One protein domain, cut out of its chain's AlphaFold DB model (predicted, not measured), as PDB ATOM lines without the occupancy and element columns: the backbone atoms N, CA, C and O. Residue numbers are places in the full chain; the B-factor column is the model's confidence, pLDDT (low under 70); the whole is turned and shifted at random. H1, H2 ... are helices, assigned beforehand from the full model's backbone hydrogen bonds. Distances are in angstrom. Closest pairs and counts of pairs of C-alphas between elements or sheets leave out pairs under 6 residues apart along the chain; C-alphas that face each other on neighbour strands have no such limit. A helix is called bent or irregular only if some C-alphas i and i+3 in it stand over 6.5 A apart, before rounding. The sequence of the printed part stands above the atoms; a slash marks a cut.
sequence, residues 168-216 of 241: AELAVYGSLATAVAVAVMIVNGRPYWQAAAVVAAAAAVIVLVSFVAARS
ATOM      1  N   ALA A 168      27.683  89.481 174.446       61.41
ATOM      2  CA  ALA A 168      28.217  88.312 173.756       61.41
ATOM      3  C   ALA A 168      27.374  87.916 172.535       61.41
ATOM      4  O   ALA A 168      27.931  87.582 171.494       61.41
ATOM      5  N   GLU A 169      26.046  88.001 172.619       66.81
ATOM      6  CA  GLU A 169      25.158  87.731 171.482       66.81
ATOM      7  C   GLU A 169      25.366  88.773 170.382       66.81
ATOM      8  O   GLU A 169      25.524  88.422 169.216       66.81
ATOM      9  N   LEU A 170      25.480  90.050 170.754       73.88
ATOM     10  CA  LEU A 170      25.800  91.132 169.822       73.88
ATOM     11  C   LEU A 170      27.161  90.923 169.135       73.88
ATOM     12  O   LEU A 170      27.273  91.135 167.928       73.88
ATOM     13  N   ALA A 171      28.173  90.447 169.863       73.81
ATOM     14  CA  ALA A 171      29.483  90.118 169.301       73.81
ATOM     15  C   ALA A 171      29.431  88.916 168.341       73.81
ATOM     16  O   ALA A 171      30.072  88.933 167.286       73.81
ATOM     17  N   VAL A 172      28.638  87.888 168.657       76.56
ATOM     18  CA  VAL A 172      28.452  86.716 167.787       76.56
ATOM     19  C   VAL A 172      27.719  87.112 166.507       76.56
ATOM     20  O   VAL A 172      28.181  86.798 165.412       76.56
ATOM     21  N   TYR A 173      26.626  87.868 166.610       78.75
ATOM     22  CA  TYR A 173      25.875  88.296 165.429       78.75
ATOM     23  C   TYR A 173      26.655  89.305 164.581       78.75
ATOM     24  O   TYR A 173      26.650  89.213 163.353       78.75
ATOM     25  N   GLY A 174      27.386  90.223 165.217       85.25
ATOM     26  CA  GLY A 174      28.253  91.175 164.527       85.25
ATOM     27  C   GLY A 174      29.408  90.497 163.787       85.25
ATOM     28  O   GLY A 174      29.650  90.814 162.620       85.25
ATOM     29  N   SER A 175      30.082  89.531 164.426       69.00
ATOM     30  CA  SER A 175      31.185  88.776 163.806       69.00
ATOM     31  C   SER A 175      30.706  87.884 162.658       69.00
ATOM     32  O   SER A 175      31.340  87.842 161.603       69.00
ATOM     33  N   LEU A 176      29.542  87.243 162.805       76.00
ATOM     34  CA  LEU A 176      28.927  86.458 161.735       76.00
ATOM     35  C   LEU A 176      28.577  87.333 160.521       76.00
ATOM     36  O   LEU A 176      28.886  86.969 159.387       76.00
ATOM     37  N   ALA A 177      27.990  88.513 160.746       75.56
ATOM     38  CA  ALA A 177      27.659  89.446 159.671       75.56
ATOM     39  C   ALA A 177      28.909  89.947 158.927       75.56
ATOM     40  O   ALA A 177      28.899  90.043 157.697       75.56
ATOM     41  N   THR A 178      30.008  90.214 159.644       77.06
ATOM     42  CA  THR A 178      31.279  90.613 159.015       77.06
ATOM     43  C   THR A 178      31.899  89.474 158.212       77.06
ATOM     44  O   THR A 178      32.348  89.706 157.090       77.06
ATOM     45  N   ALA A 179      31.865  88.240 158.721       68.44
ATOM     46  CA  ALA A 179      32.365  87.071 157.999       68.44
ATOM     47  C   ALA A 179      31.609  86.840 156.678       68.44
ATOM     48  O   ALA A 179      32.229  86.617 155.636       68.44
ATOM     49  N   VAL A 180      30.275  86.962 156.696       75.31
ATOM     50  CA  VAL A 180      29.442  86.847 155.488       75.31
ATOM     51  C   VAL A 180      29.743  87.975 154.498       75.31
ATOM     52  O   VAL A 180      29.902  87.710 153.308       75.31
ATOM     53  N   ALA A 181      29.886  89.219 154.967       71.56
ATOM     54  CA  ALA A 181      30.238  90.350 154.108       71.56
ATOM     55  C   ALA A 181      31.593  90.148 153.402       71.56
ATOM     56  O   ALA A 181      31.709  90.400 152.201       71.56
ATOM     57  N   VAL A 182      32.597  89.629 154.118       63.00
ATOM     58  CA  VAL A 182      33.912  89.290 153.551       63.00
ATOM     59  C   VAL A 182      33.794  88.174 152.511       63.00
ATOM     60  O   VAL A 182      34.332  88.311 151.413       63.00
ATOM     61  N   ALA A 183      33.041  87.108 152.801       62.41
ATOM     62  CA  ALA A 183      32.826  86.005 151.864       62.41
ATOM     63  C   ALA A 183      32.138  86.466 150.567       62.41
ATOM     64  O   ALA A 183      32.590  86.123 149.476       62.41
ATOM     65  N   VAL A 184      31.101  87.308 150.667       69.19
ATOM     66  CA  VAL A 184      30.427  87.895 149.497       69.19
ATOM     67  C   VAL A 184      31.397  88.752 148.686       69.19
ATOM     68  O   VAL A 184      31.392  88.677 147.461       69.19
ATOM     69  N   MET A 185      32.264  89.529 149.339       63.19
ATOM     70  CA  MET A 185      33.230  90.384 148.647       63.19
ATOM     71  C   MET A 185      34.304  89.578 147.891       63.19
ATOM     72  O   MET A 185      34.715  89.993 146.807       63.19
ATOM     73  N   ILE A 186      34.702  88.417 148.426       54.44
ATOM     74  CA  ILE A 186      35.624  87.466 147.782       54.44
ATOM     75  C   ILE A 186      34.949  86.773 146.588       54.44
ATOM     76  O   ILE A 186      35.530  86.720 145.504       54.44
ATOM     77  N   VAL A 187      33.711  86.290 146.750       59.03
ATOM     78  CA  VAL A 187      32.953  85.600 145.686       59.03
ATOM     79  C   VAL A 187      32.634  86.535 144.512       59.03
ATOM     80  O   VAL A 187      32.584  86.087 143.371       59.03
ATOM     81  N   ASN A 188      32.489  87.841 144.759       65.69
ATOM     82  CA  ASN A 188      32.177  88.831 143.720       65.69
ATOM     83  C   ASN A 188      33.384  89.259 142.851       65.69
ATOM     84  O   ASN A 188      33.280  90.234 142.107       65.69
ATOM     85  N   GLY A 189      34.534  88.580 142.945       57.75
ATOM     86  CA  GLY A 189      35.640  88.738 141.987       57.75
ATOM     87  C   GLY A 189      36.387  90.075 142.059       57.75
ATOM     88  O   GLY A 189      36.944  90.538 141.062       57.75
ATOM     89  N   ARG A 190      36.402  90.726 143.226       59.03
ATOM     90  CA  ARG A 190      37.189  91.948 143.449       59.03
ATOM     91  C   ARG A 190      38.697  91.637 143.345       59.03
ATOM     92  O   ARG A 190      39.116  90.555 143.750       59.03
ATOM     93  N   PRO A 191      39.519  92.556 142.795       69.12
ATOM     94  CA  PRO A 191      40.919  92.291 142.448       69.12
ATOM     95  C   PRO A 191      41.705  91.750 143.647       69.12
ATOM     96  O   PRO A 191      41.539  92.247 144.756       69.12
ATOM     97  N   TYR A 192      42.579  90.762 143.427       63.81
ATOM     98  CA  TYR A 192      43.284  89.990 144.468       63.81
ATOM     99  C   TYR A 192      43.975  90.836 145.554       63.81
ATOM    100  O   TYR A 192      44.033  90.435 146.715       63.81
ATOM    101  N   TRP A 193      44.423  92.046 145.213       69.38
ATOM    102  CA  TRP A 193      44.962  93.018 146.168       69.38
ATOM    103  C   TRP A 193      43.943  93.486 147.221       69.38
ATOM    104  O   TRP A 193      44.300  93.707 148.376       69.38
ATOM    105  N   GLN A 194      42.664  93.596 146.859       62.12
ATOM    106  CA  GLN A 194      41.580  93.906 147.794       62.12
ATOM    107  C   GLN A 194      41.285  92.721 148.717       62.12
ATOM    108  O   GLN A 194      41.050  92.938 149.901       62.12
ATOM    109  N   ALA A 195      41.364  91.481 148.221       62.44
ATOM    110  CA  ALA A 195      41.245  90.299 149.075       62.44
ATOM    111  C   ALA A 195      42.382  90.247 150.115       62.44
ATOM    112  O   ALA A 195      42.115  90.057 151.300       62.44
ATOM    113  N   ALA A 196      43.627  90.514 149.702       68.56
ATOM    114  CA  ALA A 196      44.768  90.607 150.615       68.56
ATOM    115  C   ALA A 196      44.602  91.733 151.655       68.56
ATOM    116  O   ALA A 196      44.834  91.509 152.842       68.56
ATOM    117  N   ALA A 197      44.135  92.917 151.239       68.06
ATOM    118  CA  ALA A 197      43.861  94.031 152.150       68.06
ATOM    119  C   ALA A 197      42.765  93.699 153.177       68.06
ATOM    120  O   ALA A 197      42.893  94.051 154.347       68.06
ATOM    121  N   VAL A 198      41.714  92.982 152.765       69.44
ATOM    122  CA  VAL A 198      40.640  92.534 153.666       69.44
ATOM    123  C   VAL A 198      41.151  91.494 154.663       69.44
ATOM    124  O   VAL A 198      40.841  91.595 155.849       69.44
ATOM    125  N   VAL A 199      41.974  90.534 154.227       74.94
ATOM    126  CA  VAL A 199      42.595  89.545 155.127       74.94
ATOM    127  C   VAL A 199      43.531  90.224 156.129       74.94
ATOM    128  O   VAL A 199      43.457  89.934 157.322       74.94
ATOM    129  N   ALA A 200      44.362  91.171 155.681       72.12
ATOM    130  CA  ALA A 200      45.238  91.945 156.558       72.12
ATOM    131  C   ALA A 200      44.442  92.786 157.572       72.12
ATOM    132  O   ALA A 200      44.775  92.804 158.757       72.12
ATOM    133  N   ALA A 201      43.350  93.426 157.139       70.12
ATOM    134  CA  ALA A 201      42.457  94.170 158.024       70.12
ATOM    135  C   ALA A 201      41.775  93.254 159.054       70.12
ATOM    136  O   ALA A 201      41.727  93.590 160.235       70.12
ATOM    137  N   ALA A 202      41.301  92.074 158.642       76.19
ATOM    138  CA  ALA A 202      40.716  91.090 159.551       76.19
ATOM    139  C   ALA A 202      41.737  90.589 160.585       76.19
ATOM    140  O   ALA A 202      41.429  90.538 161.775       76.19
ATOM    141  N   ALA A 203      42.970  90.291 160.161       79.31
ATOM    142  CA  ALA A 203      44.055  89.914 161.064       79.31
ATOM    143  C   ALA A 203      44.369  91.033 162.074       79.31
ATOM    144  O   ALA A 203      44.495  90.760 163.266       79.31
ATOM    145  N   ALA A 204      44.412  92.294 161.629       70.56
ATOM    146  CA  ALA A 204      44.618  93.444 162.508       70.56
ATOM    147  C   ALA A 204      43.492  93.591 163.547       70.56
ATOM    148  O   ALA A 204      43.770  93.846 164.718       70.56
ATOM    149  N   VAL A 205      42.231  93.370 163.154       80.75
ATOM    150  CA  VAL A 205      41.091  93.370 164.086       80.75
ATOM    151  C   VAL A 205      41.214  92.236 165.105       80.75
ATOM    152  O   VAL A 205      41.012  92.477 166.292       80.75
ATOM    153  N   ILE A 206      41.596  91.025 164.689       79.94
ATOM    154  CA  ILE A 206      41.801  89.891 165.608       79.94
ATOM    155  C   ILE A 206      42.915  90.198 166.617       79.94
ATOM    156  O   ILE A 206      42.741  89.952 167.813       79.94
ATOM    157  N   VAL A 207      44.036  90.770 166.165       81.62
ATOM    158  CA  VAL A 207      45.147  91.185 167.039       81.62
ATOM    159  C   VAL A 207      44.693  92.269 168.012       81.62
ATOM    160  O   VAL A 207      44.962  92.162 169.206       81.62
ATOM    161  N   LEU A 208      43.948  93.271 167.538       80.38
ATOM    162  CA  LEU A 208      43.415  94.338 168.383       80.38
ATOM    163  C   LEU A 208      42.446  93.795 169.440       80.38
ATOM    164  O   LEU A 208      42.572  94.137 170.611       80.38
ATOM    165  N   VAL A 209      41.513  92.920 169.055       78.50
ATOM    166  CA  VAL A 209      40.570  92.287 169.990       78.50
ATOM    167  C   VAL A 209      41.314  91.426 171.006       78.50
ATOM    168  O   VAL A 209      41.010  91.498 172.191       78.50
ATOM    169  N   SER A 210      42.323  90.667 170.576       77.94
ATOM    170  CA  SER A 210      43.154  89.850 171.470       77.94
ATOM    171  C   SER A 210      43.949  90.710 172.451       77.94
ATOM    172  O   SER A 210      44.025  90.382 173.631       77.94
ATOM    173  N   PHE A 211      44.491  91.840 171.989       81.25
ATOM    174  CA  PHE A 211      45.207  92.798 172.827       81.25
ATOM    175  C   PHE A 211      44.283  93.477 173.843       81.25
ATOM    176  O   PHE A 211      44.621  93.568 175.022       81.25
ATOM    177  N   VAL A 212      43.093  93.906 173.415       83.19
ATOM    178  CA  VAL A 212      42.071  94.458 174.315       83.19
ATOM    179  C   VAL A 212      41.639  93.400 175.327       83.19
ATOM    180  O   VAL A 212      41.617  93.692 176.518       83.19
ATOM    181  N   ALA A 213      41.382  92.165 174.892       78.94
ATOM    182  CA  ALA A 213      41.022  91.053 175.767       78.94
ATOM    183  C   ALA A 213      42.122  90.761 176.798       78.94
ATOM    184  O   ALA A 213      41.822  90.635 177.983       78.94
ATOM    185  N   ALA A 214      43.387  90.726 176.375       75.88
ATOM    186  CA  ALA A 214      44.535  90.531 177.256       75.88
ATOM    187  C   ALA A 214      44.671  91.668 178.277       75.88
ATOM    188  O   ALA A 214      44.845  91.406 179.461       75.88
ATOM    189  N   ARG A 215      44.517  92.923 177.840       79.75
ATOM    190  CA  ARG A 215      44.597  94.103 178.713       79.75
ATOM    191  C   ARG A 215      43.391  94.246 179.646       79.75
ATOM    192  O   ARG A 215      43.492  94.883 180.685       79.75
ATOM    193  N   SER A 216      42.250  93.692 179.250       73.75
ATOM    194  CA  SER A 216      41.004  93.721 180.019       73.75
ATOM    195  C   SER A 216      40.845  92.547 180.976       73.75
ATOM    196  O   SER A 216      39.870  92.546 181.720       73.75
TER     197      SER A 216
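Overview. This is residues 168 to 216 of the 241 residues of the protein "DNA polymerase-3 subunit gamma/tau" of Jiangella alkaliphila (UniProt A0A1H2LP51). Two long helices, H1 and H2, stand side by side and run opposite ways like the arms of a narrow, open V, joined at its closed end by the tight link of residues 188 to 191. The closest C-alphas of the two helices are those of Ile 186 and Ala 195, toward the linked end, and their far ends, residues 168 to 177 of H1 and 203 to 216 of H2, stand free, as do residues 187 to 193 round the link. The printed part has 49 residues with two named helices, H1 then H2 along the chain, and no named strand; its class is all helix. It is loose, with a radius of gyration of the C-alphas of 12.7 A, and flat, spanning 38 by 22 by 6 A.

Along the chain. H1 is residues 168 to 187, 28.6 A from first to last C-alpha; it begins at C-alpha 168 at (28.217, 88.312, 173.756) and ends at C-alpha 187 at (32.953, 85.600, 145.686). H2 is residues 192 to 216, 35.8 A long between the same points, and ends at C-alpha 216 at (41.004, 93.721, 180.019). Neither helix is bent.

Arrangement. H1 and H2 are close but not clearly touching, with 2 pairs of C-alphas within 8 A. Their closest C-alphas, those of Ile 186 and Ala 195, are 6.4 A apart. Their lines stand at a shallow tilt of 15 degrees, opposite ways, and their centres are 13.7 A apart. In H1 and H2 every O i to N i+4 pair is within hydrogen-bond range.

Size, cuts and confidence. The two C-alphas farthest apart are those of Gly 189 and Ser 216, 38.7 A. The first and last printed C-alphas, of Ala 168 and Ser 216, are 15.2 A apart. The printed part has no cut and no long link. The mean pLDDT of the printed part is 71.7; it is under 70 at residues 168 to 169, 175, 179 and 182 to 198 of this model.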